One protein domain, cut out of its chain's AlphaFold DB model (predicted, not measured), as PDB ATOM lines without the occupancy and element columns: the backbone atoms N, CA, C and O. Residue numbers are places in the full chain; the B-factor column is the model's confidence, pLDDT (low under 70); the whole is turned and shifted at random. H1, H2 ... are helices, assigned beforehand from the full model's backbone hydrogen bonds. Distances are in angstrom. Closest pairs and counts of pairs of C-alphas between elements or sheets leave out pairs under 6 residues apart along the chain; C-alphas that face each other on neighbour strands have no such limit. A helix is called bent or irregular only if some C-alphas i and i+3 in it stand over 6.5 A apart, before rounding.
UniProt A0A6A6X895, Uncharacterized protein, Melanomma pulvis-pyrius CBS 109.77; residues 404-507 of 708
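This is residues 404 to 507 of the 708 residues of an uncharacterized protein of Melanomma pulvis-pyrius CBS 109.77 (UniProt A0A6A6X895). A loose cluster of three short helices, H2, H3 and H4, gathers at the first half of a long helix, H5, whose last residues, 495 to 507, stick out as a bare arm. A fifth helix, H1, lies off the cluster and touches no helix; the long unnamed stretch of residues 415 to 435 joins it to H2. The printed part has 104 residues with five named helices, in the order H1, H2, H3, H4, H5, and no named strand; the class is all helix. It is loose, with a radius of gyration of the C-alphas of 16.7 A, and spans 46 by 42 by 25 A along its three main axes.

The printed part begins with H1, residues 404 to 414. H2, residues 436 to 445, follows after a long link and is apart from H1. H3, residues 451 to 462, comes next after a tight link. H2 and H3 only just touch, with 3 pairs of C-alphas within 8 A, the closest being those of Trp 443 and Arg 453 at 6.9 A; of H3, residues 452 to 453 alone take part. They run opposite ways at a steep tilt of 37 degrees, only just past shallow, and form a helical hairpin. H4, residues 464 to 473, follows H3 after a tight link of one residue. H3 and H4 touch only at the corner by their link, the closest C-alphas being those of Leu 460 and Gly 467 at 4.8 A. Their lines are about perpendicular at 70.4 degrees, only just past steep. H5, residues 480 to 507, touches H3, and the closest C-alphas are those of Leu 457 and Cys 486 at 6.9 A. Here H5 takes part with residues 486 to 493 alone and H3 with residues 457 to 461 alone. H3 and H5 run the same way at a steep tilt of 42 degrees. H5 also touches H2, with residues 481 to 482 alone, and the closest C-alphas are those of Trp 443 and Phe 482 at 6.4 A. H2 and H5 are about perpendicular, at 76 degrees. H3 is the hub, touching three helices, and the helix packing is mostly crossed, with no touching pair that has a tilt at a shallow one. H4 and H5 are near each other, with 8 pairs of C-alphas within 10 A. H1 is apart from H3, H4 and H5, and H2 and H4 are only just apart, their closest C-alphas being 8.4 A from each other. Each O i to N i+4 pair is within hydrogen-bond range in H1, H2, H3 and H4, and 22 of 24 are in H5.

H1 begins with C-alpha 404 at (-21.956, 10.710, 12.004) and measures 15.0 A from first to last C-alpha. H2 measures 14.6 A, H3 16.1 A and H4 14.4 A. H5 begins with C-alpha 480 at (-27.682, -7.553, -10.454) and ends with C-alpha 507 at (-57.072, 10.414, 10.982), a length of 40.6 A. It is neither bent nor irregular, but only just: C-alphas 493 and 496 are 6.0 A apart.

The two C-alphas farthest apart are those of Ala 425 and Asp 507, at 50.1 A. Residues 495 to 507 of H5 stand free; the body without them spans 43 by 28 by 25 A. The link from H1 to H2 is long, with 21 residues, and the link from H4 to H5 is short, with 6. The printed part has no cut. The mean pLDDT of the printed part is 84.1, and residue 420 and residues 493 to 507 are under 70.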
ATOM      1  N   HIS A 404     -21.602   9.823  10.897       89.06
ATOM      2  CA  HIS A 404     -21.956  10.710  12.004       89.06
ATOM      3  C   HIS A 404     -21.238  12.062  11.921       89.06
ATOM      4  O   HIS A 404     -21.880  13.085  12.153       89.06
ATOM      5  N   GLU A 405     -19.957  12.090  11.556       89.38
ATOM      6  CA  GLU A 405     -19.177  13.316  11.358       89.38
ATOM      7  C   GLU A 405     -19.726  14.152  10.193       89.38
ATOM      8  O   GLU A 405     -19.945  15.351  10.358       89.38
ATOM      9  N   GLU A 406     -20.051  13.530   9.053       90.56
ATOM     10  CA  GLU A 406     -20.695  14.199   7.916       90.56
ATOM     11  C   GLU A 406     -22.048  14.802   8.334       90.56
ATOM     12  O   GLU A 406     -22.328  15.966   8.037       90.56
ATOM     13  N   LYS A 407     -22.873  14.049   9.081       88.50
ATOM     14  CA  LYS A 407     -24.159  14.542   9.598       88.50
ATOM     15  C   LYS A 407     -23.974  15.717  10.562       88.50
ATOM     16  O   LYS A 407     -24.602  16.754  10.367       88.50
ATOM     17  N   GLN A 408     -23.102  15.586  11.564       88.44
ATOM     18  CA  GLN A 408     -22.813  16.655  12.529       88.44
ATOM     19  C   GLN A 408     -22.288  17.914  11.836       88.44
ATOM     20  O   GLN A 408     -22.683  19.023  12.192       88.44
ATOM     21  N   LEU A 409     -21.436  17.758  10.821       86.56
ATOM     22  CA  LEU A 409     -20.917  18.870  10.039       86.56
ATOM     23  C   LEU A 409     -22.041  19.575   9.265       86.56
ATOM     24  O   LEU A 409     -22.191  20.792   9.388       86.56
ATOM     25  N   VAL A 410     -22.874  18.822   8.538       84.12
ATOM     26  CA  VAL A 410     -24.047  19.350   7.820       84.12
ATOM     27  C   VAL A 410     -25.010  20.065   8.771       84.12
ATOM     28  O   VAL A 410     -25.460  21.171   8.465       84.12
ATOM     29  N   ASP A 411     -25.297  19.485   9.935       85.06
ATOM     30  CA  ASP A 411     -26.187  20.082  10.929       85.06
ATOM     31  C   ASP A 411     -25.566  21.333  11.575       85.06
ATOM     32  O   ASP A 411     -26.279  22.311  11.794       85.06
ATOM     33  N   SER A 412     -24.240  21.378  11.771       82.94
ATOM     34  CA  SER A 412     -23.526  22.564  12.276       82.94
ATOM     35  C   SER A 412     -23.533  23.750  11.302       82.94
ATOM     36  O   SER A 412     -23.669  24.896  11.737       82.94
ATOM     37  N   TYR A 413     -23.466  23.499   9.988       81.31
ATOM     38  CA  TYR A 413     -23.648  24.543   8.972       81.31
ATOM     39  C   TYR A 413     -25.121  24.964   8.849       81.31
ATOM     40  O   TYR A 413     -25.414  26.144   8.661       81.31
ATOM     41  N   ARG A 414     -26.072  24.027   8.977       77.50
ATOM     42  CA  ARG A 414     -27.519  24.321   8.926       77.50
ATOM     43  C   ARG A 414     -28.004  25.136  10.121       77.50
ATOM     44  O   ARG A 414     -28.881  25.980   9.945       77.50
ATOM     45  N   SER A 415     -27.460  24.893  11.312       83.94
ATOM     46  CA  SER A 415     -27.763  25.665  12.521       83.94
ATOM     47  C   SER A 415     -27.041  27.015  12.578       83.94
ATOM     48  O   SER A 415     -27.404  27.857  13.398       83.94
ATOM     49  N   GLY A 416     -26.035  27.235  11.722       84.44
ATOM     50  CA  GLY A 416     -25.157  28.406  11.778       84.44
ATOM     51  C   GLY A 416     -24.163  28.376  12.945       84.44
ATOM     52  O   GLY A 416     -23.626  29.420  13.301       84.44
ATOM     53  N   VAL A 417     -23.929  27.205  13.552       82.62
ATOM     54  CA  VAL A 417     -22.888  26.997  14.580       82.62
ATOM     55  C   VAL A 417     -21.486  27.053  13.968       82.62
ATOM     56  O   VAL A 417     -20.547  27.469  14.642       82.62
ATOM     57  N   ARG A 418     -21.351  26.663  12.696       81.19
ATOM     58  CA  ARG A 418     -20.177  26.938  11.859       81.19
ATOM     59  C   ARG A 418     -20.570  27.876  10.726       81.19
ATOM     60  O   ARG A 418     -21.612  27.665  10.098       81.19
ATOM     61  N   ASP A 419     -19.742  28.873  10.436       78.94
ATOM     62  CA  ASP A 419     -19.875  29.638   9.198       78.94
ATOM     63  C   ASP A 419     -19.347  28.794   8.031       78.94
ATOM     64  O   ASP A 419     -18.504  27.915   8.189       78.94
ATOM     65  N   PHE A 420     -19.796  29.093   6.819       65.19
ATOM     66  CA  PHE A 420     -19.321  28.481   5.582       65.19
ATOM     67  C   PHE A 420     -17.793  28.601   5.388       65.19
ATOM     68  O   PHE A 420     -17.194  27.868   4.605       65.19
ATOM     69  N   HIS A 421     -17.165  29.546   6.087       74.56
ATOM     70  CA  HIS A 421     -15.723  29.763   6.079       74.56
ATOM     71  C   HIS A 421     -14.955  28.765   6.976       74.56
ATOM     72  O   HIS A 421     -13.772  28.534   6.733       74.56
ATOM     73  N   ASP A 422     -15.633  28.085   7.907       77.19
ATOM     74  CA  ASP A 422     -15.068  27.083   8.825       77.19
ATOM     75  C   ASP A 422     -15.016  25.680   8.186       77.19
ATOM     76  O   ASP A 422     -15.525  24.691   8.734       77.19
ATOM     77  N   LEU A 423     -14.446  25.579   6.983       73.00
ATOM     78  CA  LEU A 423     -14.160  24.285   6.358       73.00
ATOM     79  C   LEU A 423     -13.025  23.586   7.129       73.00
ATOM     80  O   LEU A 423     -12.004  24.218   7.411       73.00
ATOM     81  N   PRO A 424     -13.162  22.294   7.487       76.31
ATOM     82  CA  PRO A 424     -12.077  21.566   8.133       76.31
ATOM     83  C   PRO A 424     -10.856  21.494   7.207       76.31
ATOM     84  O   PRO A 424     -10.981  21.310   5.999       76.31
ATOM     85  N   ALA A 425      -9.659  21.610   7.787       75.50
ATOM     86  CA  ALA A 425      -8.401  21.577   7.035       75.50
ATOM     87  C   ALA A 425      -8.095  20.206   6.396       75.50
ATOM     88  O   ALA A 425      -7.243  20.114   5.516       75.50
ATOM     89  N   GLN A 426      -8.770  19.145   6.849       75.50
ATOM     90  CA  GLN A 426      -8.750  17.826   6.219       75.50
ATOM     91  C   GLN A 426      -9.994  17.660   5.334       75.50
ATOM     92  O   GLN A 426     -11.078  18.088   5.743       75.50
ATOM     93  N   PRO A 427      -9.868  17.037   4.147       76.56
ATOM     94  CA  PRO A 427     -11.009  16.783   3.279       76.56
ATOM     95  C   PRO A 427     -12.023  15.879   3.988       76.56
ATOM     96  O   PRO A 427     -11.675  14.836   4.539       76.56
ATOM     97  N   VAL A 428     -13.290  16.289   3.967       81.81
ATOM     98  CA  VAL A 428     -14.393  15.504   4.526       81.81
ATOM     99  C   VAL A 428     -14.716  14.388   3.547       81.81
ATOM    100  O   VAL A 428     -15.200  14.663   2.448       81.81
ATOM    101  N   ILE A 429     -14.472  13.143   3.950       88.94
ATOM    102  CA  ILE A 429     -14.902  11.966   3.194       88.94
ATOM    103  C   ILE A 429     -16.433  11.972   3.182       88.94
ATOM    104  O   ILE A 429     -17.053  11.852   4.239       88.94
ATOM    105  N   ARG A 430     -17.062  12.128   2.014       91.38
ATOM    106  CA  ARG A 430     -18.524  12.039   1.926       91.38
ATOM    107  C   ARG A 430     -18.915  10.582   1.790       91.38
ATOM    108  O   ARG A 430     -18.319   9.835   1.016       91.38
ATOM    109  N   MET A 431     -19.976  10.183   2.482       94.00
ATOM    110  CA  MET A 431     -20.397   8.785   2.466       94.00
ATOM    111  C   MET A 431     -20.929   8.304   1.104       94.00
ATOM    112  O   MET A 431     -21.041   7.103   0.904       94.00
ATOM    113  N   LEU A 432     -21.247   9.208   0.172       95.19
ATOM    114  CA  LEU A 432     -21.711   8.874  -1.184       95.19
ATOM    115  C   LEU A 432     -20.616   8.963  -2.265       95.19
ATOM    116  O   LEU A 432     -20.913   8.715  -3.431       95.19
ATOM    117  N   ASP A 433     -19.362   9.262  -1.900       94.12
ATOM    118  CA  ASP A 433     -18.225   9.317  -2.837       94.12
ATOM    119  C   ASP A 433     -17.670   7.898  -3.111       94.12
ATOM    120  O   ASP A 433     -16.483   7.618  -2.941       94.12
ATOM    121  N   PHE A 434     -18.551   6.965  -3.483       95.38
ATOM    122  CA  PHE A 434     -18.197   5.620  -3.937       95.38
ATOM    123  C   PHE A 434     -18.484   5.456  -5.432       95.38
ATOM    124  O   PHE A 434     -19.364   6.110  -5.986       95.38
ATOM    125  N   GLU A 435     -17.767   4.536  -6.067       95.81
ATOM    126  CA  GLU A 435     -17.961   4.137  -7.458       95.81
ATOM    127  C   GLU A 435     -18.761   2.823  -7.532       95.81
ATOM    128  O   GLU A 435     -18.685   2.023  -6.589       95.81
ATOM    129  N   PRO A 436     -19.467   2.528  -8.639       97.25
ATOM    130  CA  PRO A 436     -20.258   1.303  -8.773       97.25
ATOM    131  C   PRO A 436     -19.454   0.018  -8.550       97.25
ATOM    132  O   PRO A 436     -19.921  -0.903  -7.879       97.25
ATOM    133  N   HIS A 437     -18.202  -0.024  -9.020       96.31
ATOM    134  CA  HIS A 437     -17.338  -1.194  -8.844       96.31
ATOM    135  C   HIS A 437     -17.060  -1.531  -7.367       96.31
ATOM    136  O   HIS A 437     -17.031  -2.712  -7.032       96.31
ATOM    137  N   HIS A 438     -16.975  -0.539  -6.468       95.88
ATOM    138  CA  HIS A 438     -16.812  -0.785  -5.029       95.88
ATOM    139  C   HIS A 438     -18.000  -1.572  -4.446       95.88
ATOM    140  O   HIS A 438     -17.818  -2.495  -3.649       95.88
ATOM    141  N   MET A 439     -19.227  -1.218  -4.854       97.19
ATOM    142  CA  MET A 439     -20.441  -1.933  -4.441       97.19
ATOM    143  C   MET A 439     -20.499  -3.316  -5.071       97.19
ATOM    144  O   MET A 439     -20.813  -4.282  -4.385       97.19
ATOM    145  N   ASN A 440     -20.134  -3.432  -6.347       96.81
ATOM    146  CA  ASN A 440     -20.134  -4.706  -7.060       96.81
ATOM    147  C   ASN A 440     -19.168  -5.710  -6.425       96.81
ATOM    148  O   ASN A 440     -19.540  -6.862  -6.217       96.81
ATOM    149  N   GLU A 441     -17.956  -5.276  -6.073       94.00
ATOM    150  CA  GLU A 441     -16.959  -6.094  -5.378       94.00
ATOM    151  C   GLU A 441     -17.401  -6.449  -3.958       94.00
ATOM    152  O   GLU A 441     -17.250  -7.600  -3.543       94.00
ATOM    153  N   LEU A 442     -17.983  -5.498  -3.215       95.56
ATOM    154  CA  LEU A 442     -18.548  -5.768  -1.894       95.56
ATOM    155  C   LEU A 442     -19.667  -6.815  -1.980       95.56
ATOM    156  O   LEU A 442     -19.631  -7.790  -1.234       95.56
ATOM    157  N   TRP A 443     -20.616  -6.673  -2.904       96.69
ATOM    158  CA  TRP A 443     -21.700  -7.639  -3.084       96.69
ATOM    159  C   TRP A 443     -21.191  -8.999  -3.571       96.69
ATOM    160  O   TRP A 443     -21.608 -10.018  -3.024       96.69
ATOM    161  N   ALA A 444     -20.243  -9.043  -4.511       94.56
ATOM    162  CA  ALA A 444     -19.696 -10.295  -5.038       94.56
ATOM    163  C   ALA A 444     -19.011 -11.172  -3.969       94.56
ATOM    164  O   ALA A 444     -19.011 -12.396  -4.100       94.56
ATOM    165  N   ARG A 445     -18.433 -10.571  -2.916       91.88
ATOM    166  CA  ARG A 445     -17.730 -11.301  -1.838       91.88
ATOM    167  C   ARG A 445     -18.510 -11.431  -0.531       91.88
ATOM    168  O   ARG A 445     -18.286 -12.384   0.213       91.88
ATOM    169  N   ALA A 446     -19.374 -10.472  -0.211       92.06
ATOM    170  CA  ALA A 446     -20.103 -10.443   1.050       92.06
ATOM    171  C   ALA A 446     -21.371 -11.300   0.972       92.06
ATOM    172  O   ALA A 446     -22.123 -11.223  -0.001       92.06
ATOM    173  N   ALA A 447     -21.649 -12.068   2.027       92.25
ATOM    174  CA  ALA A 447     -22.903 -12.807   2.153       92.25
ATOM    175  C   ALA A 447     -24.117 -11.856   2.171       92.25
ATOM    176  O   ALA A 447     -23.999 -10.693   2.545       92.25
ATOM    177  N   VAL A 448     -25.311 -12.359   1.838       91.81
ATOM    178  CA  VAL A 448     -26.553 -11.553   1.834       91.81
ATOM    179  C   VAL A 448     -26.803 -10.872   3.191       91.81
ATOM    180  O   VAL A 448     -27.163  -9.702   3.243       91.81
ATOM    181  N   ASN A 449     -26.518 -11.572   4.295       90.75
ATOM    182  CA  ASN A 449     -26.685 -11.069   5.665       90.75
ATOM    183  C   ASN A 449     -25.441 -10.341   6.217       90.75
ATOM    184  O   ASN A 449     -25.302 -10.193   7.432       90.75
ATOM    185  N   ASP A 450     -24.495  -9.942   5.365       90.44
ATOM    186  CA  ASP A 450     -23.245  -9.322   5.803       90.44
ATOM    187  C   ASP A 450     -23.470  -7.897   6.364       90.44
ATOM    188  O   ASP A 450     -24.148  -7.083   5.722       90.44
ATOM    189  N   PRO A 451     -22.883  -7.548   7.530       88.62
ATOM    190  CA  PRO A 451     -23.052  -6.231   8.141       88.62
ATOM    191  C   PRO A 451     -22.662  -5.054   7.240       88.62
ATOM    192  O   PRO A 451     -23.248  -3.979   7.381       88.62
ATOM    193  N   ALA A 452     -21.713  -5.235   6.314       92.25
ATOM    194  CA  ALA A 452     -21.314  -4.199   5.368       92.25
ATOM    195  C   ALA A 452     -22.393  -3.953   4.301       92.25
ATOM    196  O   ALA A 452     -22.753  -2.797   4.088       92.25
ATOM    197  N   ARG A 453     -22.967  -5.007   3.688       94.81
ATOM    198  CA  ARG A 453     -24.099  -4.858   2.744       94.81
ATOM    199  C   ARG A 453     -25.249  -4.102   3.410       94.81
ATOM    200  O   ARG A 453     -25.721  -3.095   2.887       94.81
ATOM    201  N   LYS A 454     -25.643  -4.552   4.609       92.94
ATOM    202  CA  LYS A 454     -26.724  -3.929   5.380       92.94
ATOM    203  C   LYS A 454     -26.430  -2.462   5.704       92.94
ATOM    204  O   LYS A 454     -27.292  -1.618   5.485       92.94
ATOM    205  N   PHE A 455     -25.218  -2.146   6.168       94.12
ATOM    206  CA  PHE A 455     -24.812  -0.765   6.442       94.12
ATOM    207  C   PHE A 455     -24.941   0.140   5.209       94.12
ATOM    208  O   PHE A 455     -25.441   1.256   5.328       94.12
ATOM    209  N   TRP A 456     -24.519  -0.329   4.032       96.25
ATOM    210  CA  TRP A 456     -24.576   0.468   2.807       96.25
ATOM    211  C   TRP A 456     -26.012   0.690   2.307       96.25
ATOM    212  O   TRP A 456     -26.333   1.804   1.891       96.25
ATOM    213  N   LEU A 457     -26.903  -0.296   2.447       94.94
ATOM    214  CA  LEU A 457     -28.341  -0.113   2.207       94.94
ATOM    215  C   LEU A 457     -28.955   0.884   3.210       94.94
ATOM    216  O   LEU A 457     -29.569   1.872   2.800       94.94
ATOM    217  N   ASP A 458     -28.720   0.702   4.514       92.25
ATOM    218  CA  ASP A 458     -29.196   1.603   5.581       92.25
ATOM    219  C   ASP A 458     -28.710   3.054   5.377       92.25
ATOM    220  O   ASP A 458     -29.480   4.011   5.533       92.25
ATOM    221  N   LEU A 459     -27.455   3.236   4.952       93.75
ATOM    222  CA  LEU A 459     -26.903   4.535   4.575       93.75
ATOM    223  C   LEU A 459     -27.667   5.141   3.391       93.75
ATOM    224  O   LEU A 459     -28.086   6.297   3.482       93.75
ATOM    225  N   LEU A 460     -27.860   4.392   2.302       93.62
ATOM    226  CA  LEU A 460     -28.592   4.866   1.124       93.62
ATOM    227  C   LEU A 460     -30.023   5.285   1.490       93.62
ATOM    228  O   LEU A 460     -30.457   6.352   1.049       93.62
ATOM    229  N   LYS A 461     -30.691   4.550   2.396       89.31
ATOM    230  CA  LYS A 461     -31.967   4.972   3.010       89.31
ATOM    231  C   LYS A 461     -31.852   6.342   3.662       89.31
ATOM    232  O   LYS A 461     -32.614   7.251   3.353       89.31
ATOM    233  N   SER A 462     -30.877   6.497   4.557       87.94
ATOM    234  CA  SER A 462     -30.714   7.700   5.383       87.94
ATOM    235  C   SER A 462     -30.391   8.962   4.570       87.94
ATOM    236  O   SER A 462     -30.658  10.077   5.020       87.94
ATOM    237  N   LYS A 463     -29.829   8.798   3.365       89.12
ATOM    238  CA  LYS A 463     -29.559   9.880   2.407       89.12
ATOM    239  C   LYS A 463     -30.770  10.205   1.517       89.12
ATOM    240  O   LYS A 463     -30.725  11.200   0.788       89.12
ATOM    241  N   GLY A 464     -31.838   9.405   1.576       87.94
ATOM    242  CA  GLY A 464     -33.103   9.612   0.874       87.94
ATOM    243  C   GLY A 464     -32.912   9.872  -0.621       87.94
ATOM    244  O   GLY A 464     -32.209   9.136  -1.313       87.94
ATOM    245  N   ILE A 465     -33.493  10.974  -1.107       83.38
ATOM    246  CA  ILE A 465     -33.422  11.405  -2.514       83.38
ATOM    247  C   ILE A 465     -31.976  11.472  -3.028       83.38
ATOM    248  O   ILE A 465     -31.725  11.079  -4.163       83.38
ATOM    249  N   VAL A 466     -31.017  11.933  -2.218       88.25
ATOM    250  CA  VAL A 466     -29.616  12.092  -2.654       88.25
ATOM    251  C   VAL A 466     -28.942  10.727  -2.841       88.25
ATOM    252  O   VAL A 466     -28.211  10.530  -3.809       88.25
ATOM    253  N   GLY A 467     -29.238   9.765  -1.959       90.56
ATOM    254  CA  GLY A 467     -28.795   8.376  -2.111       90.56
ATOM    255  C   GLY A 467     -29.405   7.727  -3.355       90.56
ATOM    256  O   GLY A 467     -28.681   7.197  -4.194       90.56
ATOM    257  N   ALA A 468     -30.723   7.857  -3.529       88.19
ATOM    258  CA  ALA A 468     -31.430   7.338  -4.701       88.19
ATOM    259  C   ALA A 468     -30.922   7.951  -6.022       88.19
ATOM    260  O   ALA A 468     -30.756   7.233  -7.005       88.19
ATOM    261  N   GLN A 469     -30.624   9.255  -6.055       88.00
ATOM    262  CA  GLN A 469     -30.069   9.928  -7.236       88.00
ATOM    263  C   GLN A 469     -28.688   9.391  -7.625       88.00
ATOM    264  O   GLN A 469     -28.475   9.137  -8.809       88.00
ATOM    265  N   LYS A 470     -27.779   9.177  -6.661       93.12
ATOM    266  CA  LYS A 470     -26.455   8.576  -6.917       93.12
ATOM    267  C   LYS A 470     -26.593   7.182  -7.537       93.12
ATOM    268  O   LYS A 470     -26.006   6.921  -8.579       93.12
ATOM    269  N   ILE A 471     -27.437   6.328  -6.957       93.88
ATOM    270  CA  ILE A 471     -27.654   4.961  -7.455       93.88
ATOM    271  C   ILE A 471     -28.325   4.933  -8.836       93.88
ATOM    272  O   ILE A 471     -27.940   4.139  -9.688       93.88
ATOM    273  N   VAL A 472     -29.302   5.805  -9.097       89.00
ATOM    274  CA  VAL A 472     -29.997   5.831 -10.397       89.00
ATOM    275  C   VAL A 472     -29.137   6.434 -11.511       89.00
ATOM    276  O   VAL A 472     -29.257   5.999 -12.657       89.00
ATOM    277  N   ALA A 473     -28.266   7.402 -11.207       89.81
ATOM    278  CA  ALA A 473     -27.366   8.003 -12.194       89.81
ATOM    279  C   ALA A 473     -26.418   6.973 -12.835       89.81
ATOM    280  O   ALA A 473     -26.112   7.077 -14.019       89.81
ATOM    281  N   GLU A 474     -26.015   5.964 -12.061       94.25
ATOM    282  CA  GLU A 474     -25.039   4.932 -12.433       94.25
ATOM    283  C   GLU A 474     -25.674   3.525 -12.479       94.25
ATOM    284  O   GLU A 474     -24.968   2.522 -12.432       94.25
ATOM    285  N   TRP A 475     -27.011   3.426 -12.568       93.19
ATOM    286  CA  TRP A 475     -27.762   2.176 -12.343       93.19
ATOM    287  C   TRP A 475     -27.213   0.967 -13.111       93.19
ATOM    288  O   TRP A 475     -27.030  -0.104 -12.533       93.19
ATOM    289  N   ASP A 476     -26.937   1.147 -14.406       93.44
ATOM    290  CA  ASP A 476     -26.498   0.078 -15.310       93.44
ATOM    291  C   ASP A 476     -25.064  -0.416 -15.028       93.44
ATOM    292  O   ASP A 476     -24.664  -1.450 -15.562       93.44
ATOM    293  N   GLU A 477     -24.287   0.307 -14.215       96.06
ATOM    294  CA  GLU A 477     -22.927  -0.074 -13.814       96.06
ATOM    295  C   GLU A 477     -22.906  -0.942 -12.548       96.06
ATOM    296  O   GLU A 477     -21.895  -1.589 -12.259       96.06
ATOM    297  N   PHE A 478     -24.009  -0.998 -11.794       96.50
ATOM    298  CA  PHE A 478     -24.132  -1.865 -10.624       96.50
ATOM    299  C   PHE A 478     -24.464  -3.316 -11.000       96.50
ATOM    300  O   PHE A 478     -25.130  -3.596 -11.995       96.50
ATOM    301  N   CYS A 479     -24.030  -4.264 -10.170       96.00
ATOM    302  CA  CYS A 479     -24.324  -5.678 -10.350       96.00
ATOM    303  C   CYS A 479     -25.782  -6.010  -9.995       96.00
ATOM    304  O   CYS A 479     -26.403  -5.377  -9.140       96.00
ATOM    305  N   THR A 480     -26.308  -7.059 -10.629       95.06
ATOM    306  CA  THR A 480     -27.682  -7.553 -10.454       95.06
ATOM    307  C   THR A 480     -28.083  -7.750  -8.990       95.06
ATOM    308  O   THR A 480     -29.195  -7.394  -8.610       95.06
ATOM    309  N   ASP A 481     -27.189  -8.292  -8.160       95.44
ATOM    310  CA  ASP A 481     -27.480  -8.574  -6.751       95.44
ATOM    311  C   ASP A 481     -27.638  -7.282  -5.937       95.44
ATOM    312  O   ASP A 481     -28.552  -7.173  -5.124       95.44
ATOM    313  N   PHE A 482     -26.790  -6.279  -6.190       96.56
ATOM    314  CA  PHE A 482     -26.916  -4.956  -5.577       96.56
ATOM    315  C   PHE A 482     -28.192  -4.251  -6.043       96.56
ATOM    316  O   PHE A 482     -28.917  -3.681  -5.231       96.56
ATOM    317  N   GLN A 483     -28.498  -4.321  -7.342       95.25
ATOM    318  CA  GLN A 483     -29.724  -3.767  -7.916       95.25
ATOM    319  C   GLN A 483     -30.982  -4.388  -7.289       95.25
ATOM    320  O   GLN A 483     -31.902  -3.657  -6.929       95.25
ATOM    321  N   LEU A 484     -31.018  -5.716  -7.126       92.75
ATOM    322  CA  LEU A 484     -32.107  -6.443  -6.465       92.75
ATOM    323  C   LEU A 484     -32.258  -6.028  -4.999       92.75
ATOM    324  O   LEU A 484     -33.352  -5.637  -4.594       92.75
ATOM    325  N   ASP A 485     -31.166  -6.058  -4.229       94.25
ATOM    326  CA  ASP A 485     -31.173  -5.660  -2.818       94.25
ATOM    327  C   ASP A 485     -31.611  -4.188  -2.663       94.25
ATOM    328  O   ASP A 485     -32.375  -3.865  -1.757       94.25
ATOM    329  N   CYS A 486     -31.206  -3.293  -3.572       92.44
ATOM    330  CA  CYS A 486     -31.671  -1.904  -3.602       92.44
ATOM    331  C   CYS A 486     -33.154  -1.754  -3.960       92.44
ATOM    332  O   CYS A 486     -33.807  -0.905  -3.359       92.44
ATOM    333  N   VAL A 487     -33.710  -2.531  -4.897       89.12
ATOM    334  CA  VAL A 487     -35.150  -2.460  -5.222       89.12
ATOM    335  C   VAL A 487     -35.991  -2.920  -4.034       89.12
ATOM    336  O   VAL A 487     -36.804  -2.130  -3.554       89.12
ATOM    337  N   ASP A 488     -35.736  -4.118  -3.497       86.38
ATOM    338  CA  ASP A 488     -36.427  -4.651  -2.309       86.38
ATOM    339  C   ASP A 488     -36.421  -3.631  -1.153       86.38
ATOM    340  O   ASP A 488     -37.410  -3.422  -0.443       86.38
ATOM    341  N   PHE A 489     -35.280  -2.970  -0.962       81.12
ATOM    342  CA  PHE A 489     -35.041  -2.050   0.139       81.12
ATOM    343  C   PHE A 489     -35.622  -0.641  -0.088       81.12
ATOM    344  O   PHE A 489     -36.063   0.007   0.865       81.12
ATOM    345  N   LEU A 490     -35.681  -0.163  -1.336       78.81
ATOM    346  CA  LEU A 490     -36.381   1.073  -1.699       78.81
ATOM    347  C   LEU A 490     -37.903   0.887  -1.614       78.81
ATOM    348  O   LEU A 490     -38.580   1.740  -1.043       78.81
ATOM    349  N   GLU A 491     -38.444  -0.230  -2.106       80.19
ATOM    350  CA  GLU A 491     -39.881  -0.532  -2.040       80.19
ATOM    351  C   GLU A 491     -40.363  -0.659  -0.586       80.19
ATOM    352  O   GLU A 491     -41.304   0.025  -0.176       80.19
ATOM    353  N   THR A 492     -39.668  -1.447   0.241       78.44
ATOM    354  CA  THR A 492     -39.979  -1.555   1.681       78.44
ATOM    355  C   THR A 492     -39.678  -0.274   2.463       78.44
ATOM    356  O   THR A 492     -40.263  -0.037   3.521       78.44
ATOM    357  N   GLY A 493     -38.763   0.564   1.972       65.38
ATOM    358  CA  GLY A 493     -38.398   1.826   2.600       65.38
ATOM    359  C   GLY A 493     -39.442   2.922   2.432       65.38
ATOM    360  O   GLY A 493     -39.831   3.531   3.427       65.38
ATOM    361  N   PHE A 494     -39.886   3.159   1.199       63.03
ATOM    362  CA  PHE A 494     -40.751   4.291   0.866       63.03
ATOM    363  C   PHE A 494     -42.237   4.019   1.109       63.03
ATOM    364  O   PHE A 494     -42.937   4.929   1.552       63.03
ATOM    365  N   ASN A 495     -42.722   2.787   0.911       57.69
ATOM    366  CA  ASN A 495     -44.138   2.475   1.148       57.69
ATOM    367  C   ASN A 495     -44.537   2.717   2.617       57.69
ATOM    368  O   ASN A 495     -45.594   3.280   2.877       57.69
ATOM    369  N   VAL A 496     -43.647   2.420   3.574       57.25
ATOM    370  CA  VAL A 496     -43.881   2.652   5.013       57.25
ATOM    371  C   VAL A 496     -43.927   4.144   5.382       57.25
ATOM    372  O   VAL A 496     -44.586   4.512   6.353       57.25
ATOM    373  N   GLU A 497     -43.245   5.025   4.643       56.25
ATOM    374  CA  GLU A 497     -43.349   6.479   4.859       56.25
ATOM    375  C   GLU A 497     -44.612   7.064   4.213       56.25
ATOM    376  O   GLU A 497     -45.250   7.927   4.815       56.25
ATOM    377  N   ILE A 498     -45.017   6.553   3.045       51.06
ATOM    378  CA  ILE A 498     -46.250   6.969   2.355       51.06
ATOM    379  C   ILE A 498     -47.486   6.531   3.149       51.06
ATOM    380  O   ILE A 498     -48.305   7.378   3.493       51.06
ATOM    381  N   GLU A 499     -47.582   5.260   3.555       53.62
ATOM    382  CA  GLU A 499     -48.703   4.751   4.363       53.62
ATOM    383  C   GLU A 499     -48.857   5.504   5.694       53.62
ATOM    384  O   GLU A 499     -49.974   5.721   6.158       53.62
ATOM    385  N   ARG A 500     -47.754   5.964   6.303       55.16
ATOM    386  CA  ARG A 500     -47.797   6.813   7.506       55.16
ATOM    387  C   ARG A 500     -48.303   8.224   7.225       55.16
ATOM    388  O   ARG A 500     -49.006   8.779   8.066       55.16
ATOM    389  N   HIS A 501     -47.945   8.805   6.083       49.00
ATOM    390  CA  HIS A 501     -48.464  10.107   5.665       49.00
ATOM    391  C   HIS A 501     -49.956  10.040   5.319       49.00
ATOM    392  O   HIS A 501     -50.709  10.913   5.749       49.00
ATOM    393  N   ASP A 502     -50.389   8.987   4.625       47.31
ATOM    394  CA  ASP A 502     -51.790   8.778   4.251       47.31
ATOM    395  C   ASP A 502     -52.660   8.426   5.472       47.31
ATOM    396  O   ASP A 502     -53.758   8.962   5.612       47.31
ATOM    397  N   ALA A 503     -52.159   7.617   6.416       59.09
ATOM    398  CA  ALA A 503     -52.848   7.351   7.683       59.09
ATOM    399  C   ALA A 503     -52.997   8.622   8.539       59.09
ATOM    400  O   ALA A 503     -54.083   8.904   9.039       59.09
ATOM    401  N   ALA A 504     -51.943   9.442   8.647       52.19
ATOM    402  CA  ALA A 504     -52.018  10.725   9.350       52.19
ATOM    403  C   ALA A 504     -52.997  11.713   8.680       52.19
ATOM    404  O   ALA A 504     -53.638  12.514   9.365       52.19
ATOM    405  N   ALA A 505     -53.142  11.658   7.351       50.84
ATOM    406  CA  ALA A 505     -54.148  12.434   6.630       50.84
ATOM    407  C   ALA A 505     -55.576  11.918   6.898       50.84
ATOM    408  O   ALA A 505     -56.464  12.721   7.187       50.84
ATOM    409  N   ALA A 506     -55.788  10.597   6.881       58.97
ATOM    410  CA  ALA A 506     -57.087   9.969   7.134       58.97
ATOM    411  C   ALA A 506     -57.608  10.220   8.564       58.97
ATOM    412  O   ALA A 506     -58.756  10.639   8.730       58.97
ATOM    413  N   ASP A 507     -56.748  10.079   9.582       55.66
ATOM    414  CA  ASP A 507     -57.072  10.414  10.982       55.66
ATOM    415  C   ASP A 507     -57.466  11.898  11.144       55.66
ATOM    416  O   ASP A 507     -58.243  12.264  12.031       55.66
TER     417      ASP A 507